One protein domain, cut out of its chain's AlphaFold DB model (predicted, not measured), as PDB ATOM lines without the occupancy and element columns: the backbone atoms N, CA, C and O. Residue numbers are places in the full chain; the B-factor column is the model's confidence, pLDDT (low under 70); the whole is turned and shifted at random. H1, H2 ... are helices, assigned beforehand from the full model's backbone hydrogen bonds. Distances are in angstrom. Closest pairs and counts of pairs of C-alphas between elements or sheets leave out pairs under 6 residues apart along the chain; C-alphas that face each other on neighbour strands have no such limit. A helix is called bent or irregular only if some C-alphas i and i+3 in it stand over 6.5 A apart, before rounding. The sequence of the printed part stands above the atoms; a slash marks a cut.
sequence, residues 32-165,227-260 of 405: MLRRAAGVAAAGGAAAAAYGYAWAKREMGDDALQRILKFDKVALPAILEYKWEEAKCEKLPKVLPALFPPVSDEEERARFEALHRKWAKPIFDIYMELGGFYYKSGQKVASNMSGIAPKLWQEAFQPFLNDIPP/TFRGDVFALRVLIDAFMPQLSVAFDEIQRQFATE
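What this domain is: This is residues 32 to 165 and 227 to 260 of the 405 residues of the protein "Hypothetical protein" of Calcidiscus leptoporus (UniProt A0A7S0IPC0). The long arm H2b of the bent helix H2 and the bent helix H3 run side by side, opposite ways, as a long helical hairpin, whose turn at residues 95 to 103 makes one end of the longest axis. Away from that turn, H6 packs along H2b, with H7 folded back beside H6, while H1 and the folded-back arm H2a pair over H6 and the far end of H2b; H4 and H5 pack on H3. The printed part has 168 residues with seven named helices, H1 to H7 in order, and no named strand: all helix. It is compact, with a radius of gyration of the C-alphas of 16.9 A, and spans 50 by 40 by 24 A.

Where its parts are: Begin with H2, residues 45 to 94, assigned as one helix by its hydrogen bonds but bent: C-alphas 58 and 61 are 9.4 A apart. Find C-alpha 61 at (45.977, 15.138, -19.352); from there H2b runs 43.9 A to C-alpha 94 at (4.501, 24.586, -30.323), with a kink of 44 degrees near residue 87. H2a is residues 45 to 58, 20.1 A. H3, residues 104 to 129, is likewise one helix by its hydrogen bonds but bent, with C-alphas 117 and 120 7.1 A apart; its arms are H3a, 104 to 117, and H3b, 120 to 129. H1 is residues 32 to 40, H4 132 to 141, H5 150 to 160, and H6 227 to 242, 23.1 A. H7, residues 244 to 260, runs 25.1 A and ends at C-alpha 260 (48.654, 39.134, -22.064). H2b, H5 and H7 are irregular: C-alphas 88 and 91 are 6.9 A apart, 155 and 158 7.5 A, 245 and 248 7.2 A.

How they stand to each other: Look first at the hairpin of H2b and H3a, a shallow tilt of 18 degrees; residues 80 to 88 of H2b touch H3a, the closest C-alphas being Cys 88 and Glu 107, 6.6 A. H6, the hub, touches H2b at 16 degrees, the same way, C-alphas 63 and 230 being closest at 5.0 A. H6 and H7 form a hairpin at 12 degrees, closest at C-alphas 239 and 247, 6.2 A. H1 touches H6 at C-alphas 37 and 237, 4.8 A, and forms a hairpin with H2a. H4 touches H5 at C-alphas 141 and 153, 4.3 A, a steep tilt of 50 degrees. H3b and H5 only just touch, with 3 pairs of C-alphas within 8 A, closest at 123 and 156, 6.6 A. H5 and H7 are apart. In H1, H2a, H3a, H3b, H4 and H6 every O i to N i+4 pair is within hydrogen-bond range; H2b has 24 of 30, H5 4 of 7, H7 10 of 13.

The domain as a whole: The two C-alphas farthest apart are those of Ala 97 and Pro 165, 55.4 A. Residues 166 to 226 are not printed; C-alphas 165 and 227 are 16.8 A apart across this cut. Of the links printed whole, none is long. Residues 32 to 51 and 144 to 147 are under pLDDT 70; the mean of the printed part is 79.7.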
ATOM      1  N   MET A  32      39.395  22.533 -37.522       39.56
ATOM      2  CA  MET A  32      39.529  21.451 -36.534       39.56
ATOM      3  C   MET A  32      38.774  21.752 -35.236       39.56
ATOM      4  O   MET A  32      38.063  20.886 -34.727       39.56
ATOM      5  N   LEU A  33      38.846  22.999 -34.756       42.84
ATOM      6  CA  LEU A  33      38.055  23.471 -33.612       42.84
ATOM      7  C   LEU A  33      36.550  23.404 -33.908       42.84
ATOM      8  O   LEU A  33      35.780  22.951 -33.068       42.84
ATOM      9  N   ARG A  34      36.135  23.763 -35.129       44.50
ATOM     10  CA  ARG A  34      34.743  23.649 -35.592       44.50
ATOM     11  C   ARG A  34      34.267  22.216 -35.761       44.50
ATOM     12  O   ARG A  34      33.092  21.966 -35.538       44.50
ATOM     13  N   ARG A  35      35.128  21.270 -36.146       42.16
ATOM     14  CA  ARG A  35      34.763  19.846 -36.194       42.16
ATOM     15  C   ARG A  35      34.574  19.271 -34.795       42.16
ATOM     16  O   ARG A  35      33.585  18.588 -34.572       42.16
ATOM     17  N   ALA A  36      35.454  19.597 -33.851       39.81
ATOM     18  CA  ALA A  36      35.286  19.196 -32.455       39.81
ATOM     19  C   ALA A  36      34.039  19.846 -31.817       39.81
ATOM     20  O   ALA A  36      33.237  19.146 -31.201       39.81
ATOM     21  N   ALA A  37      33.816  21.147 -32.043       41.22
ATOM     22  CA  ALA A  37      32.636  21.872 -31.563       41.22
ATOM     23  C   ALA A  37      31.338  21.449 -32.274       41.22
ATOM     24  O   ALA A  37      30.301  21.342 -31.637       41.22
ATOM     25  N   GLY A  38      31.382  21.162 -33.576       40.47
ATOM     26  CA  GLY A  38      30.235  20.704 -34.367       40.47
ATOM     27  C   GLY A  38      29.823  19.268 -34.047       40.47
ATOM     28  O   GLY A  38      28.640  18.946 -34.098       40.47
ATOM     29  N   VAL A  39      30.783  18.427 -33.655       37.88
ATOM     30  CA  VAL A  39      30.511  17.106 -33.090       37.88
ATOM     31  C   VAL A  39      29.917  17.281 -31.688       37.88
ATOM     32  O   VAL A  39      28.800  16.833 -31.478       37.88
ATOM     33  N   ALA A  40      30.535  18.040 -30.776       38.47
ATOM     34  CA  ALA A  40      29.983  18.302 -29.437       38.47
ATOM     35  C   ALA A  40      28.574  18.950 -29.441       38.47
ATOM     36  O   ALA A  40      27.728  18.594 -28.623       38.47
ATOM     37  N   ALA A  41      28.286  19.832 -30.404       37.25
ATOM     38  CA  ALA A  41      26.977  20.462 -30.598       37.25
ATOM     39  C   ALA A  41      25.886  19.500 -31.110       37.25
ATOM     40  O   ALA A  41      24.705  19.837 -31.040       37.25
ATOM     41  N   ALA A  42      26.240  18.300 -31.588       39.31
ATOM     42  CA  ALA A  42      25.278  17.285 -32.021       39.31
ATOM     43  C   ALA A  42      24.537  16.599 -30.851       39.31
ATOM     44  O   ALA A  42      23.692  15.738 -31.082       39.31
ATOM     45  N   GLY A  43      24.832  16.964 -29.596       43.38
ATOM     46  CA  GLY A  43      24.021  16.612 -28.422       43.38
ATOM     47  C   GLY A  43      24.086  15.147 -27.970       43.38
ATOM     48  O   GLY A  43      23.427  14.783 -27.000       43.38
ATOM     49  N   GLY A  44      24.876  14.298 -28.632       52.22
ATOM     50  CA  GLY A  44      25.065  12.897 -28.249       52.22
ATOM     51  C   GLY A  44      26.277  12.684 -27.340       52.22
ATOM     52  O   GLY A  44      27.331  13.283 -27.546       52.22
ATOM     53  N   ALA A  45      26.179  11.754 -26.385       52.81
ATOM     54  CA  ALA A  45      27.288  11.370 -25.501       52.81
ATOM     55  C   ALA A  45      28.576  10.984 -26.264       52.81
ATOM     56  O   ALA A  45      29.680  11.299 -25.825       52.81
ATOM     57  N   ALA A  46      28.441  10.376 -27.450       48.56
ATOM     58  CA  ALA A  46      29.560  10.022 -28.329       48.56
ATOM     59  C   ALA A  46      30.349  11.244 -28.830       48.56
ATOM     60  O   ALA A  46      31.561  11.189 -29.023       48.56
ATOM     61  N   ALA A  47      29.658  12.363 -29.013       57.09
ATOM     62  CA  ALA A  47      30.214  13.593 -29.536       57.09
ATOM     63  C   ALA A  47      31.028  14.354 -28.477       57.09
ATOM     64  O   ALA A  47      32.139  14.812 -28.747       57.09
ATOM     65  N   ALA A  48      30.513  14.398 -27.246       61.94
ATOM     66  CA  ALA A  48      31.254  14.880 -26.084       61.94
ATOM     67  C   ALA A  48      32.472  13.988 -25.787       61.94
ATOM     68  O   ALA A  48      33.581  14.492 -25.620       61.94
ATOM     69  N   ALA A  49      32.302  12.659 -25.815       67.19
ATOM     70  CA  ALA A  49      33.397  11.706 -25.622       67.19
ATOM     71  C   ALA A  49      34.517  11.882 -26.661       67.19
ATOM     72  O   ALA A  49      35.695  11.857 -26.306       67.19
ATOM     73  N   TYR A  50      34.163  12.125 -27.926       68.44
ATOM     74  CA  TYR A  50      35.130  12.458 -28.970       68.44
ATOM     75  C   TYR A  50      35.857  13.780 -28.684       68.44
ATOM     76  O   TYR A  50      37.080  13.837 -28.798       68.44
ATOM     77  N   GLY A  51      35.131  14.825 -28.271       69.62
ATOM     78  CA  GLY A  51      35.716  16.114 -27.888       69.62
ATOM     79  C   GLY A  51      36.741  15.986 -26.756       69.62
ATOM     80  O   GLY A  51      37.849  16.510 -26.869       69.62
ATOM     81  N   TYR A  52      36.420  15.217 -25.713       78.06
ATOM     82  CA  TYR A  52      37.336  14.936 -24.603       78.06
ATOM     83  C   TYR A  52      38.532  14.074 -25.024       78.06
ATOM     84  O   TYR A  52      39.666  14.367 -24.647       78.06
ATOM     85  N   ALA A  53      38.314  13.033 -25.834       75.19
ATOM     86  CA  ALA A  53      39.395  12.188 -26.345       75.19
ATOM     87  C   ALA A  53      40.371  12.979 -27.230       75.19
ATOM     88  O   ALA A  53      41.587  12.799 -27.145       75.19
ATOM     89  N   TRP A  54      39.845  13.892 -28.044       77.31
ATOM     90  CA  TRP A  54      40.645  14.808 -28.845       77.31
ATOM     91  C   TRP A  54      41.431  15.788 -27.968       77.31
ATOM     92  O   TRP A  54      42.641  15.923 -28.146       77.31
ATOM     93  N   ALA A  55      40.783  16.410 -26.974       74.44
ATOM     94  CA  ALA A  55      41.449  17.321 -26.046       74.44
ATOM     95  C   ALA A  55      42.601  16.627 -25.305       74.44
ATOM     96  O   ALA A  55      43.700  17.170 -25.233       74.44
ATOM     97  N   LYS A  56      42.389  15.388 -24.845       80.75
ATOM     98  CA  LYS A  56      43.438  14.562 -24.234       80.75
ATOM     99  C   LYS A  56      44.641  14.381 -25.155       80.75
ATOM    100  O   LYS A  56      45.778  14.574 -24.736       80.75
ATOM    101  N   ARG A  57      44.385  14.001 -26.409       78.31
ATOM    102  CA  ARG A  57      45.426  13.713 -27.402       78.31
ATOM    103  C   ARG A  57      46.248  14.951 -27.758       78.31
ATOM    104  O   ARG A  57      47.461  14.850 -27.880       78.31
ATOM    105  N   GLU A  58      45.591  16.092 -27.941       76.88
ATOM    106  CA  GLU A  58      46.227  17.301 -28.479       76.88
ATOM    107  C   GLU A  58      46.734  18.269 -27.399       76.88
ATOM    108  O   GLU A  58      47.623  19.079 -27.666       76.88
ATOM    109  N   MET A  59      46.163  18.227 -26.191       78.62
ATOM    110  CA  MET A  59      46.438  19.193 -25.115       78.62
ATOM    111  C   MET A  59      46.987  18.547 -23.837       78.62
ATOM    112  O   MET A  59      47.451  19.262 -22.950       78.62
ATOM    113  N   GLY A  60      46.981  17.214 -23.750       83.44
ATOM    114  CA  GLY A  60      47.479  16.458 -22.605       83.44
ATOM    115  C   GLY A  60      46.466  16.302 -21.467       83.44
ATOM    116  O   GLY A  60      45.360  16.847 -21.488       83.44
ATOM    117  N   ASP A  61      46.862  15.531 -20.455       86.56
ATOM    118  CA  ASP A  61      45.977  15.138 -19.352       86.56
ATOM    119  C   ASP A  61      45.580  16.311 -18.443       86.56
ATOM    120  O   ASP A  61      44.430  16.383 -18.018       86.56
ATOM    121  N   ASP A  62      46.492  17.258 -18.190       83.19
ATOM    122  CA  ASP A  62      46.232  18.459 -17.374       83.19
ATOM    123  C   ASP A  62      45.084  19.295 -17.969       83.19
ATOM    124  O   ASP A  62      44.108  19.627 -17.294       83.19
ATOM    125  N   ALA A  63      45.134  19.544 -19.282       82.25
ATOM    126  CA  ALA A  63      44.089  20.269 -19.992       82.25
ATOM    127  C   ALA A  63      42.747  19.524 -19.956       82.25
ATOM    128  O   ALA A  63      41.718  20.141 -19.683       82.25
ATOM    129  N   LEU A  64      42.743  18.202 -20.171       86.38
ATOM    130  CA  LEU A  64      41.517  17.406 -20.084       86.38
ATOM    131  C   LEU A  64      40.877  17.504 -18.692       86.38
ATOM    132  O   LEU A  64      39.668  17.700 -18.594       86.38
ATOM    133  N   GLN A  65      41.663  17.375 -17.623       88.69
ATOM    134  CA  GLN A  65      41.135  17.449 -16.258       88.69
ATOM    135  C   GLN A  65      40.476  18.801 -15.981       88.69
ATOM    136  O   GLN A  65      39.396  18.853 -15.397       88.69
ATOM    137  N   ARG A  66      41.081  19.894 -16.453       89.94
ATOM    138  CA  ARG A  66      40.506  21.241 -16.338       89.94
ATOM    139  C   ARG A  66      39.203  21.389 -17.116       89.94
ATOM    140  O   ARG A  66      38.237  21.911 -16.567       89.94
ATOM    141  N   ILE A  67      39.161  20.883 -18.350       87.38
ATOM    142  CA  ILE A  67      37.950  20.868 -19.181       87.38
ATOM    143  C   ILE A  67      36.830  20.104 -18.455       87.38
ATOM    144  O   ILE A  67      35.740  20.635 -18.275       87.38
ATOM    145  N   LEU A  68      37.106  18.891 -17.963       88.88
ATOM    146  CA  LEU A  68      36.116  18.068 -17.256       88.88
ATOM    147  C   LEU A  68      35.604  18.733 -15.973       88.88
ATOM    148  O   LEU A  68      34.409  18.678 -15.682       88.88
ATOM    149  N   LYS A  69      36.497  19.366 -15.202       92.06
ATOM    150  CA  LYS A  69      36.133  20.133 -14.005       92.06
ATOM    151  C   LYS A  69      35.189  21.284 -14.342       92.06
ATOM    152  O   LYS A  69      34.169  21.443 -13.673       92.06
ATOM    153  N   PHE A  70      35.511  22.046 -15.385       92.00
ATOM    154  CA  PHE A  70      34.670  23.139 -15.856       92.00
ATOM    155  C   PHE A  70      33.298  22.639 -16.320       92.00
ATOM    156  O   PHE A  70      32.265  23.097 -15.827       92.00
ATOM    157  N   ASP A  71      33.283  21.646 -17.207       88.88
ATOM    158  CA  ASP A  71      32.068  21.126 -17.831       88.88
ATOM    159  C   ASP A  71      31.121  20.475 -16.816       88.88
ATOM    160  O   ASP A  71      29.903  20.594 -16.953       88.88
ATOM    161  N   LYS A  72      31.649  19.876 -15.738       90.81
ATOM    162  CA  LYS A  72      30.850  19.333 -14.624       90.81
ATOM    163  C   LYS A  72      29.940  20.383 -13.974       90.81
ATOM    164  O   LYS A  72      28.884  20.022 -13.457       90.81
ATOM    165  N   VAL A  73      30.333  21.657 -13.993       93.25
ATOM    166  CA  VAL A  73      29.547  22.768 -13.433       93.25
ATOM    167  C   VAL A  73      28.814  23.533 -14.537       93.25
ATOM    168  O   VAL A  73      27.631  23.841 -14.397       93.25
ATOM    169  N   ALA A  74      29.493  23.812 -15.652       90.06
ATOM    170  CA  ALA A  74      28.965  24.642 -16.726       90.06
ATOM    171  C   ALA A  74      27.849  23.961 -17.531       90.06
ATOM    172  O   ALA A  74      26.853  24.614 -17.841       90.06
ATOM    173  N   LEU A  75      27.963  22.665 -17.851       87.88
ATOM    174  CA  LEU A  75      26.947  21.973 -18.655       87.88
ATOM    175  C   LEU A  75      25.581  21.912 -17.957       87.88
ATOM    176  O   LEU A  75      24.606  22.315 -18.589       87.88
ATOM    177  N   PRO A  76      25.460  21.482 -16.681       91.50
ATOM    178  CA  PRO A  76      24.176  21.510 -15.984       91.50
ATOM    179  C   PRO A  76      23.554  22.909 -15.940       91.50
ATOM    180  O   PRO A  76      22.363  23.055 -16.212       91.50
ATOM    181  N   ALA A  77      24.367  23.942 -15.686       91.88
ATOM    182  CA  ALA A  77      23.910  25.326 -15.697       91.88
ATOM    183  C   ALA A  77      23.327  25.709 -17.062       91.88
ATOM    184  O   ALA A  77      22.185  26.156 -17.154       91.88
ATOM    185  N   ILE A  78      24.089  25.486 -18.135       87.06
ATOM    186  CA  ILE A  78      23.678  25.805 -19.504       87.06
ATOM    187  C   ILE A  78      22.403  25.054 -19.889       87.06
ATOM    188  O   ILE A  78      21.506  25.653 -20.477       87.06
ATOM    189  N   LEU A  79      22.301  23.765 -19.556       87.75
ATOM    190  CA  LEU A  79      21.120  22.962 -19.863       87.75
ATOM    191  C   LEU A  79      19.873  23.489 -19.145       87.75
ATOM    192  O   LEU A  79      18.823  23.576 -19.775       87.75
ATOM    193  N   GLU A  80      19.981  23.904 -17.881       91.50
ATOM    194  CA  GLU A  80      18.866  24.538 -17.168       91.50
ATOM    195  C   GLU A  80      18.465  25.877 -17.796       91.50
ATOM    196  O   GLU A  80      17.277  26.103 -18.024       91.50
ATOM    197  N   TYR A  81      19.430  26.730 -18.160       89.88
ATOM    198  CA  TYR A  81      19.143  27.971 -18.891       89.88
ATOM    199  C   TYR A  81      18.446  27.704 -20.225       89.88
ATOM    200  O   TYR A  81      17.469  28.375 -20.548       89.88
ATOM    201  N   LYS A  82      18.915  26.717 -20.998       85.38
ATOM    202  CA  LYS A  82      18.321  26.363 -22.294       85.38
ATOM    203  C   LYS A  82      16.948  25.736 -22.174       85.38
ATOM    204  O   LYS A  82      16.104  25.958 -23.041       85.38
ATOM    205  N   TRP A  83      16.723  24.964 -21.120       88.62
ATOM    206  CA  TRP A  83      15.413  24.420 -20.814       88.62
ATOM    207  C   TRP A  83      14.427  25.536 -20.470       88.62
ATOM    208  O   TRP A  83      13.317  25.546 -20.998       88.62
ATOM    209  N   GLU A  84      14.847  26.512 -19.666       89.50
ATOM    210  CA  GLU A  84      13.989  27.636 -19.294       89.50
ATOM    211  C   GLU A  84      13.735  28.589 -20.473       89.50
ATOM    212  O   GLU A  84      12.588  28.948 -20.722       89.50
ATOM    213  N   GLU A  85      14.750  28.874 -21.298       85.94
ATOM    214  CA  GLU A  85      14.601  29.574 -22.588       85.94
ATOM    215  C   GLU A  85      13.596  28.852 -23.501       85.94
ATOM    216  O   GLU A  85      12.715  29.471 -24.100       85.94
ATOM    217  N   ALA A  86      13.667  27.518 -23.582       84.25
ATOM    218  CA  ALA A  86      12.720  26.742 -24.374       84.25
ATOM    219  C   ALA A  86      11.285  26.857 -23.836       84.25
ATOM    220  O   ALA A  86      10.365  27.008 -24.642       84.25
ATOM    221  N   LYS A  87      11.084  26.823 -22.511       84.69
ATOM    222  CA  LYS A  87       9.764  26.995 -21.879       84.69
ATOM    223  C   LYS A  87       9.170  28.382 -22.077       84.69
ATOM    224  O   LYS A  87       7.956  28.470 -22.207       84.69
ATOM    225  N   CYS A  88       9.984  29.431 -22.081       83.44
ATOM    226  CA  CYS A  88       9.492  30.798 -22.231       83.44
ATOM    227  C   CYS A  88       9.255  31.163 -23.707       83.44
ATOM    228  O   CYS A  88       8.236  31.761 -24.034       83.44
ATOM    229  N   GLU A  89      10.136  30.748 -24.627       82.19
ATOM    230  CA  GLU A  89      10.102  31.259 -26.006       82.19
ATOM    231  C   GLU A  89       9.592  30.279 -27.071       82.19
ATOM    232  O   GLU A  89       9.005  30.710 -28.074       82.19
ATOM    233  N   LYS A  90       9.898  28.981 -26.936       79.44
ATOM    234  CA  LYS A  90       9.705  27.983 -28.009       79.44
ATOM    235  C   LYS A  90       8.494  27.098 -27.758       79.44
ATOM    236  O   LYS A  90       7.649  26.960 -28.636       79.44
ATOM    237  N   LEU A  91       8.399  26.512 -26.569       81.06
ATOM    238  CA  LEU A  91       7.343  25.573 -26.203       81.06
ATOM    239  C   LEU A  91       5.944  26.206 -26.207       81.06
ATOM    240  O   LEU A  91       5.048  25.546 -26.724       81.06
ATOM    241  N   PRO A  92       5.732  27.474 -25.803       85.81
ATOM    242  CA  PRO A  92       4.417  28.101 -25.922       85.81
ATOM    243  C   PRO A  92       3.939  28.264 -27.367       85.81
ATOM    244  O   PRO A  92       2.741  28.279 -27.627       85.81
ATOM    245  N   LYS A  93       4.866  28.332 -28.334       83.12
ATOM    246  CA  LYS A  93       4.538  28.408 -29.769       83.12
ATOM    247  C   LYS A  93       4.176  27.049 -30.370       83.12
ATOM    248  O   LYS A  93       3.502  27.011 -31.393       83.12
ATOM    249  N   VAL A  94       4.650  25.950 -29.777       83.44
ATOM    250  CA  VAL A  94       4.501  24.586 -30.323       83.44
ATOM    251  C   VAL A  94       3.454  23.771 -29.553       83.44
ATOM    252  O   VAL A  94       2.705  23.012 -30.158       83.44
ATOM    253  N   LEU A  95       3.386  23.928 -28.229       87.06
ATOM    254  CA  LEU A  95       2.527  23.174 -27.306       87.06
ATOM    255  C   LEU A  95       1.874  24.104 -26.259       87.06
ATOM    256  O   LEU A  95       2.090  23.923 -25.056       87.06
ATOM    257  N   PRO A  96       1.043  25.078 -26.676       84.12
ATOM    258  CA  PRO A  96       0.472  26.089 -25.776       84.12
ATOM    259  C   PRO A  96      -0.401  25.508 -24.653       84.12
ATOM    260  O   PRO A  96      -0.491  26.096 -23.581       84.12
ATOM    261  N   ALA A  97      -1.024  24.343 -24.867       82.81
ATOM    262  CA  ALA A  97      -1.854  23.681 -23.857       82.81
ATOM    263  C   ALA A  97      -1.047  23.135 -22.662       82.81
ATOM    264  O   ALA A  97      -1.573  23.049 -21.557       82.81
ATOM    265  N   LEU A  98       0.218  22.762 -22.882       83.75
ATOM    266  CA  LEU A  98       1.124  22.270 -21.836       83.75
ATOM    267  C   LEU A  98       2.057  23.373 -21.318       83.75
ATOM    268  O   LEU A  98       2.512  23.305 -20.179       83.75
ATOM    269  N   PHE A  99       2.335  24.381 -22.148       86.19
ATOM    270  CA  PHE A  99       3.222  25.501 -21.845       86.19
ATOM    271  C   PHE A  99       2.522  26.818 -22.198       86.19
ATOM    272  O   PHE A  99       2.680  27.308 -23.316       86.19
ATOM    273  N   PRO A 100       1.724  27.395 -21.282       83.12
ATOM    274  CA  PRO A 100       1.090  28.682 -21.532       83.12
ATOM    275  C   PRO A 100       2.145  29.793 -21.698       83.12
ATOM    276  O   PRO A 100       3.230  29.697 -21.113       83.12
ATOM    277  N   PRO A 101       1.852  30.845 -22.490       84.62
ATOM    278  CA  PRO A 101       2.747  31.986 -22.631       84.62
ATOM    279  C   PRO A 101       2.957  32.661 -21.274       84.62
ATOM    280  O   PRO A 101       2.018  32.852 -20.503       84.62
ATOM    281  N   VAL A 102       4.209  32.999 -21.000       85.19
ATOM    282  CA  VAL A 102       4.662  33.579 -19.736       85.19
ATOM    283  C   VAL A 102       4.767  35.094 -19.914       85.19
ATOM    284  O   VAL A 102       5.102  35.560 -21.001       85.19
ATOM    285  N   SER A 103       4.459  35.870 -18.874       85.75
ATOM    286  CA  SER A 103       4.669  37.322 -18.907       85.75
ATOM    287  C   SER A 103       6.163  37.667 -18.840       85.75
ATOM    288  O   SER A 103       6.946  36.928 -18.243       85.75
ATOM    289  N   ASP A 104       6.560  38.822 -19.382       81.19
ATOM    290  CA  ASP A 104       7.950  39.304 -19.307       81.19
ATOM    291  C   ASP A 104       8.478  39.373 -17.860       81.19
ATOM    292  O   ASP A 104       9.669  39.183 -17.608       81.19
ATOM    293  N   GLU A 105       7.609  39.679 -16.893       82.06
ATOM    294  CA  GLU A 105       7.968  39.765 -15.474       82.06
ATOM    295  C   GLU A 105       8.246  38.382 -14.874       82.06
ATOM    296  O   GLU A 105       9.273  38.180 -14.221       82.06
ATOM    297  N   GLU A 106       7.383  37.405 -15.155       85.75
ATOM    298  CA  GLU A 106       7.590  36.022 -14.731       85.75
ATOM    299  C   GLU A 106       8.821  35.397 -15.392       85.75
ATOM    300  O   GLU A 106       9.583  34.689 -14.732       85.75
ATOM    301  N   GLU A 107       9.048  35.667 -16.680       84.81
ATOM    302  CA  GLU A 107      10.241  35.214 -17.391       84.81
ATOM    303  C   GLU A 107      11.511  35.745 -16.713       84.81
ATOM    304  O   GLU A 107      12.412  34.971 -16.375       84.81
ATOM    305  N   ARG A 108      11.563  37.054 -16.429       83.69
ATOM    306  CA  ARG A 108      12.689  37.672 -15.713       83.69
ATOM    307  C   ARG A 108      12.909  37.043 -14.343       83.69
ATOM    308  O   ARG A 108      14.051  36.733 -14.013       83.69
ATOM    309  N   ALA A 109      11.846  36.807 -13.574       87.69
ATOM    310  CA  ALA A 109      11.944  36.182 -12.256       87.69
ATOM    311  C   ALA A 109      12.525  34.756 -12.329       87.69
ATOM    312  O   ALA A 109      13.365  34.381 -11.506       87.69
ATOM    313  N   ARG A 110      12.138  33.969 -13.344       90.12
ATOM    314  CA  ARG A 110      12.681  32.620 -13.579       90.12
ATOM    315  C   ARG A 110      14.171  32.659 -13.922       90.12
ATOM    316  O   ARG A 110      14.955  31.916 -13.329       90.12
ATOM    317  N   PHE A 111      14.590  33.555 -14.819       88.81
ATOM    318  CA  PHE A 111      16.011  33.716 -15.149       88.81
ATOM    319  C   PHE A 111      16.831  34.265 -13.978       88.81
ATOM    320  O   PHE A 111      17.956  33.811 -13.760       88.81
ATOM    321  N   GLU A 112      16.274  35.170 -13.172       89.19
ATOM    322  CA  GLU A 112      16.927  35.670 -11.964       89.19
ATOM    323  C   GLU A 112      17.149  34.554 -10.933       89.19
ATOM    324  O   GLU A 112      18.238  34.457 -10.359       89.19
ATOM    325  N   ALA A 113      16.173  33.658 -10.750       93.25
ATOM    326  CA  ALA A 113      16.329  32.481  -9.898       93.25
ATOM    327  C   ALA A 113      17.475  31.575 -10.384       93.25
ATOM    328  O   ALA A 113      18.290  31.124  -9.573       93.25
ATOM    329  N   LEU A 114      17.602  31.372 -11.701       93.50
ATOM    330  CA  LEU A 114      18.737  30.649 -12.277       93.50
ATOM    331  C   LEU A 114      20.060  31.387 -12.050       93.50
ATOM    332  O   LEU A 114      21.045  30.750 -11.682       93.50
ATOM    333  N   HIS A 115      20.105  32.714 -12.238       93.00
ATOM    334  CA  HIS A 115      21.309  33.509 -11.961       93.00
ATOM    335  C   HIS A 115      21.744  33.331 -10.506       93.00
ATOM    336  O   HIS A 115      22.910  33.050 -10.246       93.00
ATOM    337  N   ARG A 116      20.803  33.401  -9.560       93.81
ATOM    338  CA  ARG A 116      21.075  33.210  -8.131       93.81
ATOM    339  C   ARG A 116      21.594  31.810  -7.816       93.81
ATOM    340  O   ARG A 116      22.520  31.671  -7.022       93.81
ATOM    341  N   LYS A 117      21.028  30.787  -8.457       96.00
ATOM    342  CA  LYS A 117      21.442  29.390  -8.291       96.00
ATOM    343  C   LYS A 117      22.855  29.133  -8.820       96.00
ATOM    344  O   LYS A 117      23.638  28.464  -8.152       96.00
ATOM    345  N   TRP A 118      23.180  29.646 -10.007       95.69
ATOM    346  CA  TRP A 118      24.399  29.271 -10.732       95.69
ATOM    347  C   TRP A 118      25.570  30.243 -10.572       95.69
ATOM    348  O   TRP A 118      26.706  29.846 -10.836       95.69
ATOM    349  N   ALA A 119      25.342  31.466 -10.081       93.62
ATOM    350  CA  ALA A 119      26.404  32.455  -9.899       93.62
ATOM    351  C   ALA A 119      27.548  31.943  -9.016       93.62
ATOM    352  O   ALA A 119      28.708  32.016  -9.416       93.62
ATOM    353  N   LYS A 120      27.231  31.376  -7.845       94.25
ATOM    354  CA  LYS A 120      28.240  30.883  -6.898       94.25
ATOM    355  C   LYS A 120      28.985  29.635  -7.406       94.25
ATOM    356  O   LYS A 120      30.210  29.675  -7.404       94.25
ATOM    357  N   PRO A 121      28.322  28.577  -7.914       96.56
ATOM    358  CA  PRO A 121      29.030  27.439  -8.504       96.56
ATOM    359  C   PRO A 121      29.976  27.818  -9.650       96.56
ATOM    360  O   PRO A 121      31.098  27.319  -9.713       96.56
ATOM    361  N   ILE A 122      29.548  28.716 -10.549       95.19
ATOM    362  CA  ILE A 122      30.396  29.160 -11.664       95.19
ATOM    363  C   ILE A 122      31.527  30.075 -11.167       95.19
ATOM    364  O   ILE A 122      32.645  29.989 -11.672       95.19
ATOM    365  N   PHE A 123      31.281  30.909 -10.154       94.00
ATOM    366  CA  PHE A 123      32.338  31.664  -9.476       94.00
ATOM    367  C   PHE A 123      33.400  30.727  -8.881       94.00
ATOM    368  O   PHE A 123      34.586  30.905  -9.146       94.00
ATOM    369  N   ASP A 124      32.981  29.706  -8.129       94.50
ATOM    370  CA  ASP A 124      33.888  28.784  -7.441       94.50
ATOM    371  C   ASP A 124      34.778  28.031  -8.438       94.50
ATOM    372  O   ASP A 124      35.993  27.970  -8.254       94.50
ATOM    373  N   ILE A 125      34.207  27.530  -9.541       94.56
ATOM    374  CA  ILE A 125      34.991  26.818 -10.560       94.56
ATOM    375  C   ILE A 125      35.925  27.757 -11.334       94.56
ATOM    376  O   ILE A 125      37.041  27.369 -11.671       94.56
ATOM    377  N   TYR A 126      35.521  29.010 -11.579       92.44
ATOM    378  CA  TYR A 126      36.419  30.016 -12.154       92.44
ATOM    379  C   TYR A 126      37.587  30.310 -11.209       92.44
ATOM    380  O   TYR A 126      38.723  30.471 -11.665       92.44
ATOM    381  N   MET A 127      37.308  30.372  -9.903       90.06
ATOM    382  CA  MET A 127      38.317  30.637  -8.887       90.06
ATOM    383  C   MET A 127      39.319  29.482  -8.770       90.06
ATOM    384  O   MET A 127      40.526  29.720  -8.714       90.06
ATOM    385  N   GLU A 128      38.819  28.244  -8.797       90.62
ATOM    386  CA  GLU A 128      39.623  27.019  -8.763       90.62
ATOM    387  C   GLU A 128      40.515  26.880 -10.005       90.62
ATOM    388  O   GLU A 128      41.687  26.520  -9.898       90.62
ATOM    389  N   LEU A 129      39.974  27.146 -11.197       89.06
ATOM    390  CA  LEU A 129      40.715  26.956 -12.443       89.06
ATOM    391  C   LEU A 129      41.730  28.079 -12.692       89.06
ATOM    392  O   LEU A 129      42.803  27.811 -13.237       89.06
ATOM    393  N   GLY A 130      41.423  29.316 -12.304       87.00
ATOM    394  CA  GLY A 130      42.326  30.456 -12.439       87.00
ATOM    395  C   GLY A 130      42.731  30.810 -13.873       87.00
ATOM    396  O   GLY A 130      42.120  30.372 -14.850       87.00
ATOM    397  N   GLY A 131      43.748  31.667 -14.014       85.12
ATOM    398  CA  GLY A 131      44.305  32.074 -15.310       85.12
ATOM    399  C   GLY A 131      43.265  32.724 -16.230       85.12
ATOM    400  O   GLY A 131      42.776  33.823 -15.960       85.12
ATOM    401  N   PHE A 132      42.901  32.040 -17.322       84.88
ATOM    402  CA  PHE A 132      41.869  32.514 -18.254       84.88
ATOM    403  C   PHE A 132      40.528  32.794 -17.567       84.88
ATOM    404  O   PHE A 132      39.843  33.766 -17.903       84.88
ATOM    405  N   TYR A 133      40.170  31.983 -16.572       88.44
ATOM    406  CA  TYR A 133      38.922  32.143 -15.836       88.44
ATOM    407  C   TYR A 133      38.946  33.363 -14.912       88.44
ATOM    408  O   TYR A 133      37.939  34.060 -14.839       88.44
ATOM    409  N   TYR A 134      40.094  33.727 -14.319       87.75
ATOM    410  CA  TYR A 134      40.221  34.992 -13.578       87.75
ATOM    411  C   TYR A 134      39.921  36.187 -14.476       87.75
ATOM    412  O   TYR A 134      39.103  37.037 -14.129       87.75
ATOM    413  N   LYS A 135      40.510  36.229 -15.675       85.50
ATOM    414  CA  LYS A 135      40.239  37.321 -16.617       85.50
ATOM    415  C   LYS A 135      38.800  37.320 -17.109       85.50
ATOM    416  O   LYS A 135      38.183  38.378 -17.197       85.50
ATOM    417  N   SER A 136      38.264  36.147 -17.425       85.69
ATOM    418  CA  SER A 136      36.866  36.011 -17.832       85.69
ATOM    419  C   SER A 136      35.937  36.512 -16.724       85.69
ATOM    420  O   SER A 136      35.006  37.263 -17.002       85.69
ATOM    421  N   GLY A 137      36.249  36.199 -15.464       88.31
ATOM    422  CA  GLY A 137      35.517  36.688 -14.306       88.31
ATOM    423  C   GLY A 137      35.616  38.203 -14.121       88.31
ATOM    424  O   GLY A 137      34.594  38.853 -13.921       88.31
ATOM    425  N   GLN A 138      36.799  38.796 -14.318       86.75
ATOM    426  CA  GLN A 138      36.975  40.257 -14.334       86.75
ATOM    427  C   GLN A 138      36.118  40.925 -15.418       86.75
ATOM    428  O   GLN A 138      35.487  41.949 -15.170       86.75
ATOM    429  N   LYS A 139      36.041  40.338 -16.622       84.06
ATOM    430  CA  LYS A 139      35.198  40.866 -17.709       84.06
ATOM    431  C   LYS A 139      33.706  40.814 -17.358       84.06
ATOM    432  O   LYS A 139      32.986  41.748 -17.715       84.06
ATOM    433  N   VAL A 140      33.260  39.767 -16.656       85.06
ATOM    434  CA  VAL A 140      31.890  39.660 -16.122       85.06
ATOM    435  C   VAL A 140      31.651  40.723 -15.047       85.06
ATOM    436  O   VAL A 140      30.678  41.466 -15.146       85.06
ATOM    437  N   ALA A 141      32.564  40.860 -14.083       85.00
ATOM    438  CA  ALA A 141      32.472  41.827 -12.989       85.00
ATOM    439  C   ALA A 141      32.404  43.281 -13.482       85.00
ATOM    440  O   ALA A 141      31.608  44.074 -12.985       85.00
ATOM    441  N   SER A 142      33.211  43.633 -14.487       78.31
ATOM    442  CA  SER A 142      33.243  44.984 -15.058       78.31
ATOM    443  C   SER A 142      32.107  45.270 -16.045       78.31
ATOM    444  O   SER A 142      32.020  46.390 -16.543       78.31
ATOM    445  N   ASN A 143      31.278  44.273 -16.387       74.25
ATOM    446  CA  ASN A 143      30.205  44.376 -17.382       74.25
ATOM    447  C   ASN A 143      30.633  45.065 -18.691       74.25
ATOM    448  O   ASN A 143      29.879  45.839 -19.284       74.25
ATOM    449  N   MET A 144      31.861  44.800 -19.147       56.22
ATOM    450  CA  MET A 144      32.496  45.552 -20.241       56.22
ATOM    451  C   MET A 144      31.694  45.483 -21.557       56.22
ATOM    452  O   MET A 144      31.843  46.336 -22.427       56.22
ATOM    453  N   SER A 145      30.836  44.471 -21.708       52.72
ATOM    454  CA  SER A 145      29.980  44.265 -22.877       52.72
ATOM    455  C   SER A 145      28.514  44.676 -22.678       52.72
ATOM    456  O   SER A 145      27.770  44.679 -23.653       52.72
ATOM    457  N   GLY A 146      28.077  45.009 -21.456       60.22
ATOM    458  CA  GLY A 146      26.660  45.248 -21.144       60.22
ATOM    459  C   GLY A 146      25.784  43.985 -21.169       60.22
ATOM    460  O   GLY A 146      24.562  44.088 -21.128       60.22
ATOM    461  N   ILE A 147      26.395  42.798 -21.278       61.41
ATOM    462  CA  ILE A 147      25.701  41.518 -21.503       61.41
ATOM    463  C   ILE A 147      25.440  40.776 -20.185       61.41
ATOM    464  O   ILE A 147      24.502  39.988 -20.101       61.41
ATOM    465  N   ALA A 148      26.258  41.000 -19.151       75.12
ATOM    466  CA  ALA A 148      26.157  40.243 -17.908       75.12
ATOM    467  C   ALA A 148      24.997  40.775 -17.043       75.12
ATOM    468  O   ALA A 148      24.975  41.970 -16.738       75.12
ATOM    469  N   PRO A 149      24.055  39.933 -16.589       82.88
ATOM    470  CA  PRO A 149      23.026  40.352 -15.639       82.88
ATOM    471  C   PRO A 149      23.645  40.872 -14.336       82.88
ATOM    472  O   PRO A 149      24.700  40.401 -13.912       82.88
ATOM    473  N   LYS A 150      22.972  41.818 -13.667       80.94
ATOM    474  CA  LYS A 150      23.492  42.495 -12.464       80.94
ATOM    475  C   LYS A 150      23.960  41.518 -11.378       80.94
ATOM    476  O   LYS A 150      25.030  41.706 -10.814       80.94
ATOM    477  N   LEU A 151      23.205  40.442 -11.157       86.19
ATOM    478  CA  LEU A 151      23.532  39.415 -10.166       86.19
ATOM    479  C   LEU A 151      24.888  38.745 -10.455       86.19
ATOM    480  O   LEU A 151      25.684  38.547  -9.543       86.19
ATOM    481  N   TRP A 152      25.191  38.463 -11.726       88.88
ATOM    482  CA  TRP A 152      26.501  37.936 -12.123       88.88
ATOM    483  C   TRP A 152      27.617  38.944 -11.875       88.88
ATOM    484  O   TRP A 152      28.666  38.572 -11.364       88.88
ATOM    485  N   GLN A 153      27.389  40.219 -12.201       86.38
ATOM    486  CA  GLN A 153      28.379  41.272 -11.966       86.38
ATOM    487  C   GLN A 153      28.719  41.393 -10.478       86.38
ATOM    488  O   GLN A 153      29.893  41.483 -10.131       86.38
ATOM    489  N   GLU A 154      27.699  41.380  -9.616       85.88
ATOM    490  CA  GLU A 154      27.836  41.457  -8.157       85.88
ATOM    491  C   GLU A 154      28.580  40.235  -7.608       85.88
ATOM    492  O   GLU A 154      29.560  40.389  -6.881       85.88
ATOM    493  N   ALA A 155      28.189  39.026  -8.021       90.06
ATOM    494  CA  ALA A 155      28.840  37.793  -7.582       90.06
ATOM    495  C   ALA A 155      30.315  37.695  -8.015       90.06
ATOM    496  O   ALA A 155      31.107  37.038  -7.346       90.06
ATOM    497  N   PHE A 156      30.693  38.342  -9.120       91.06
ATOM    498  CA  PHE A 156      32.035  38.251  -9.699       91.06
ATOM    499  C   PHE A 156      32.959  39.408  -9.304       91.06
ATOM    500  O   PHE A 156      34.139  39.365  -9.651       91.06
ATOM    501  N   GLN A 157      32.480  40.405  -8.544       87.00
ATOM    502  CA  GLN A 157      33.316  41.506  -8.039       87.00
ATOM    503  C   GLN A 157      34.644  41.056  -7.397       87.00
ATOM    504  O   GLN A 157      35.655  41.704  -7.677       87.00
ATOM    505  N   PRO A 158      34.713  39.947  -6.626       87.38
ATOM    506  CA  PRO A 158      35.971  39.513  -6.013       87.38
ATOM    507  C   PRO A 158      37.104  39.228  -7.012       87.38
ATOM    508  O   PRO A 158      38.270  39.400  -6.673       87.38
ATOM    509  N   PHE A 159      36.816  38.888  -8.278       86.75
ATOM    510  CA  PHE A 159      37.865  38.677  -9.294       86.75
ATOM    511  C   PHE A 159      38.691  39.935  -9.611       86.75
ATOM    512  O   PHE A 159      39.744  39.831 -10.248       86.75
ATOM    513  N   LEU A 160      38.222  41.121  -9.205       80.56
ATOM    514  CA  LEU A 160      38.953  42.372  -9.384       80.56
ATOM    515  C   LEU A 160      40.116  42.522  -8.393       80.56
ATOM    516  O   LEU A 160      41.109  43.139  -8.766       80.56
ATOM    517  N   ASN A 161      40.016  41.954  -7.183       72.75
ATOM    518  CA  ASN A 161      40.966  42.227  -6.094       72.75
ATOM    519  C   ASN A 161      41.454  40.982  -5.317       72.75
ATOM    520  O   ASN A 161      42.542  41.035  -4.753       72.75
ATOM    521  N   ASP A 162      40.723  39.862  -5.325       71.25
ATOM    522  CA  ASP A 162      40.955  38.714  -4.427       71.25
ATOM    523  C   ASP A 162      41.543  37.488  -5.144       71.25
ATOM    524  O   ASP A 162      41.159  36.343  -4.898       71.25
ATOM    525  N   ILE A 163      42.477  37.710  -6.073       80.25
ATOM    526  CA  ILE A 163      43.165  36.604  -6.749       80.25
ATOM    527  C   ILE A 163      44.261  36.045  -5.825       80.25
ATOM    528  O   ILE A 163      45.146  36.804  -5.413       80.25
ATOM    529  N   PRO A 164      44.258  34.735  -5.514       83.62
ATOM    530  CA  PRO A 164      45.270  34.144  -4.647       83.62
ATOM    531  C   PRO A 164      46.662  34.177  -5.306       83.62
ATOM    532  O   PRO A 164      46.778  33.935  -6.513       83.62
ATOM    533  N   PRO A 165      47.727  34.472  -4.539       88.69
ATOM    534  CA  PRO A 165      49.090  34.461  -5.053       88.69
ATOM    535  C   PRO A 165      49.606  33.037  -5.269       88.69
ATOM    536  O   PRO A 165      49.147  32.085  -4.638       88.69
ATOM    537  N   THR A 227      47.934  26.461 -19.681       82.31
ATOM    538  CA  THR A 227      46.534  26.084 -19.410       82.31
ATOM    539  C   THR A 227      45.541  26.779 -20.339       82.31
ATOM    540  O   THR A 227      44.500  26.211 -20.672       82.31
ATOM    541  N   PHE A 228      45.901  27.954 -20.860       84.00
ATOM    542  CA  PHE A 228      45.038  28.789 -21.695       84.00
ATOM    543  C   PHE A 228      44.391  28.064 -22.876       84.00
ATOM    544  O   PHE A 228      43.201  28.238 -23.131       84.00
ATOM    545  N   ARG A 229      45.153  27.243 -23.613       77.69
ATOM    546  CA  ARG A 229      44.638  26.570 -24.819       77.69
ATOM    547  C   ARG A 229      43.485  25.617 -24.500       77.69
ATOM    548  O   ARG A 229      42.509  25.596 -25.247       77.69
ATOM    549  N   GLY A 230      43.606  24.856 -23.411       79.12
ATOM    550  CA  GLY A 230      42.560  23.943 -22.948       79.12
ATOM    551  C   GLY A 230      41.333  24.692 -22.443       79.12
ATOM    552  O   GLY A 230      40.211  24.358 -22.814       79.12
ATOM    553  N   ASP A 231      41.552  25.762 -21.680       86.25
ATOM    554  CA  ASP A 231      40.473  26.565 -21.100       86.25
ATOM    555  C   ASP A 231      39.641  27.283 -22.172       86.25
ATOM    556  O   ASP A 231      38.410  27.266 -22.144       86.25
ATOM    557  N   VAL A 232      40.309  27.868 -23.172       84.44
ATOM    558  CA  VAL A 232      39.640  28.487 -24.323       84.44
ATOM    559  C   VAL A 232      38.864  27.446 -25.111       84.44
ATOM    560  O   VAL A 232      37.759  27.734 -25.559       84.44
ATOM    561  N   PHE A 233      39.425  26.250 -25.292       80.31
ATOM    562  CA  PHE A 233      38.749  25.178 -26.008       80.31
ATOM    563  C   PHE A 233      37.458  24.746 -25.308       80.31
ATOM    564  O   PHE A 233      36.420  24.721 -25.967       80.31
ATOM    565  N   ALA A 234      37.503  24.482 -23.996       79.50
ATOM    566  CA  ALA A 234      36.317  24.159 -23.192       79.50
ATOM    567  C   ALA A 234      35.204  25.192 -23.397       79.50
ATOM    568  O   ALA A 234      34.105  24.870 -23.855       79.50
ATOM    569  N   LEU A 235      35.514  26.464 -23.135       82.31
ATOM    570  CA  LEU A 235      34.537  27.542 -23.260       82.31
ATOM    571  C   LEU A 235      34.056  27.721 -24.701       82.31
ATOM    572  O   LEU A 235      32.867  27.952 -24.921       82.31
ATOM    573  N   ARG A 236      34.938  27.559 -25.693       81.56
ATOM    574  CA  ARG A 236      34.569  27.671 -27.107       81.56
ATOM    575  C   ARG A 236      33.556  26.615 -27.518       81.56
ATOM    576  O   ARG A 236      32.595  26.951 -28.205       81.56
ATOM    577  N   VAL A 237      33.756  25.366 -27.105       77.31
ATOM    578  CA  VAL A 237      32.836  24.267 -27.416       77.31
ATOM    579  C   VAL A 237      31.439  24.570 -26.874       77.31
ATOM    580  O   VAL A 237      30.465  24.471 -27.620       77.31
ATOM    581  N   LEU A 238      31.337  25.018 -25.619       78.69
ATOM    582  CA  LEU A 238      30.049  25.368 -25.016       78.69
ATOM    583  C   LEU A 238      29.405  26.594 -25.672       78.69
ATOM    584  O   LEU A 238      28.199  26.603 -25.924       78.69
ATOM    585  N   ILE A 239      30.195  27.626 -25.975       78.81
ATOM    586  CA  ILE A 239      29.702  28.838 -26.638       78.81
ATOM    587  C   ILE A 239      29.177  28.511 -28.030       78.81
ATOM    588  O   ILE A 239      28.058  28.891 -28.352       78.81
ATOM    589  N   ASP A 240      29.925  27.778 -28.850       76.75
ATOM    590  CA  ASP A 240      29.484  27.471 -30.210       76.75
ATOM    591  C   ASP A 240      28.255  26.543 -30.224       76.75
ATOM    592  O   ASP A 240      27.393  26.696 -31.092       76.75
ATOM    593  N   ALA A 241      28.138  25.628 -29.255       72.88
ATOM    594  CA  ALA A 241      27.005  24.710 -29.154       72.88
ATOM    595  C   ALA A 241      25.728  25.381 -28.619       72.88
ATOM    596  O   ALA A 241      24.645  25.192 -29.176       72.88
ATOM    597  N   PHE A 242      25.837  26.169 -27.547       73.94
ATOM    598  CA  PHE A 242      24.671  26.647 -26.800       73.94
ATOM    599  C   PHE A 242      24.460  28.155 -26.903       73.94
ATOM    600  O   PHE A 242      23.325  28.628 -26.851       73.94
ATOM    601  N   MET A 243      25.522  28.937 -27.063       76.50
ATOM    602  CA  MET A 243      25.458  30.400 -27.064       76.50
ATOM    603  C   MET A 243      26.159  30.997 -28.293       76.50
ATOM    604  O   MET A 243      27.008  31.879 -28.140       76.50
ATOM    605  N   PRO A 244      25.833  30.558 -29.528       75.31
ATOM    606  CA  PRO A 244      26.567  30.964 -30.727       75.31
ATOM    607  C   PRO A 244      26.519  32.477 -30.972       75.31
ATOM    608  O   PRO A 244      27.361  33.010 -31.695       75.31
ATOM    609  N   GLN A 245      25.557  33.179 -30.366       73.25
ATOM    610  CA  GLN A 245      25.518  34.635 -30.323       73.25
ATOM    611  C   GLN A 245      26.791  35.235 -29.706       73.25
ATOM    612  O   GLN A 245      27.309  36.215 -30.226       73.25
ATOM    613  N   LEU A 246      27.363  34.616 -28.673       75.31
ATOM    614  CA  LEU A 246      28.541  35.121 -27.961       75.31
ATOM    615  C   LEU A 246      29.867  34.811 -28.669       75.31
ATOM    616  O   LEU A 246      30.901  35.339 -28.270       75.31
ATOM    617  N   SER A 247      29.856  34.001 -29.733       75.50
ATOM    618  CA  SER A 247      31.069  33.521 -30.416       75.50
ATOM    619  C   SER A 247      31.966  34.671 -30.912       75.50
ATOM    620  O   SER A 247      33.184  34.612 -30.773       75.50
ATOM    621  N   VAL A 248      31.375  35.775 -31.395       75.94
ATOM    622  CA  VAL A 248      32.129  36.963 -31.851       75.94
ATOM    623  C   VAL A 248      32.774  37.717 -30.686       75.94
ATOM    624  O   VAL A 248      33.933  38.114 -30.779       75.94
ATOM    625  N   ALA A 249      32.047  37.908 -29.581       74.69
ATOM    626  CA  ALA A 249      32.617  38.511 -28.376       74.69
ATOM    627  C   ALA A 249      33.739  37.635 -27.800       74.69
ATOM    628  O   ALA A 249      34.762  38.146 -27.350       74.69
ATOM    629  N   PHE A 250      33.568  36.315 -27.858       80.25
ATOM    630  CA  PHE A 250      34.560  35.363 -27.384       80.25
ATOM    631  C   PHE A 250      35.825  35.339 -28.251       80.25
ATOM    632  O   PHE A 250      36.920  35.288 -27.695       80.25
ATOM    633  N   ASP A 251      35.706  35.455 -29.581       80.06
ATOM    634  CA  ASP A 251      36.859  35.621 -30.484       80.06
ATOM    635  C   ASP A 251      37.733  36.808 -30.049       80.06
ATOM    636  O   ASP A 251      38.961  36.713 -30.022       80.06
ATOM    637  N   GLU A 252      37.102  37.924 -29.682       79.88
ATOM    638  CA  GLU A 252      37.810  39.116 -29.221       79.88
ATOM    639  C   GLU A 252      38.454  38.908 -27.846       79.88
ATOM    640  O   GLU A 252      39.626  39.234 -27.666       79.88
ATOM    641  N   ILE A 253      37.740  38.298 -26.893       79.31
ATOM    642  CA  ILE A 253      38.296  37.961 -25.571       79.31
ATOM    643  C   ILE A 253      39.523  37.056 -25.720       79.31
ATOM    644  O   ILE A 253      40.550  37.311 -25.092       79.31
ATOM    645  N   GLN A 254      39.445  36.037 -26.577       82.81
ATOM    646  CA  GLN A 254      40.552  35.126 -26.850       82.81
ATOM    647  C   GLN A 254      41.761  35.869 -27.436       82.81
ATOM    648  O   GLN A 254      42.886  35.651 -26.986       82.81
ATOM    649  N   ARG A 255      41.550  36.746 -28.428       83.19
ATOM    650  CA  ARG A 255      42.636  37.536 -29.031       83.19
ATOM    651  C   ARG A 255      43.280  38.476 -28.023       83.19
ATOM    652  O   ARG A 255      44.503  38.497 -27.931       83.19
ATOM    653  N   GLN A 256      42.476  39.209 -27.254       80.62
ATOM    654  CA  GLN A 256      42.976  40.113 -26.219       80.62
ATOM    655  C   GLN A 256      43.784  39.349 -25.175       80.62
ATOM    656  O   GLN A 256      44.905  39.737 -24.860       80.62
ATOM    657  N   PHE A 257      43.266  38.223 -24.688       82.25
ATOM    658  CA  PHE A 257      43.969  37.452 -23.673       82.25
ATOM    659  C   PHE A 257      45.276  36.846 -24.184       82.25
ATOM    660  O   PHE A 257      46.249  36.795 -23.443       82.25
ATOM    661  N   ALA A 258      45.352  36.458 -25.460       81.88
ATOM    662  CA  ALA A 258      46.602  35.976 -26.045       81.88
ATOM    663  C   ALA A 258      47.725  37.030 -26.000       81.88
ATOM    664  O   ALA A 258      48.895  36.664 -25.904       81.88
ATOM    665  N   THR A 259      47.389  38.327 -26.035       84.62
ATOM    666  CA  THR A 259      48.386  39.407 -25.899       84.62
ATOM    667  C   THR A 259      48.925  39.563 -24.478       84.62
ATOM    668  O   THR A 259      49.995  40.137 -24.300       84.62
ATOM    669  N   GLU A 260      48.244  39.014 -23.467       84.06
ATOM    670  CA  GLU A 260      48.654  39.134 -22.064       84.06
ATOM    671  C   GLU A 260      49.906  38.295 -21.753       84.06
ATOM    672  O   GLU A 260      50.662  38.639 -20.850       84.06
TER     673      GLU A 260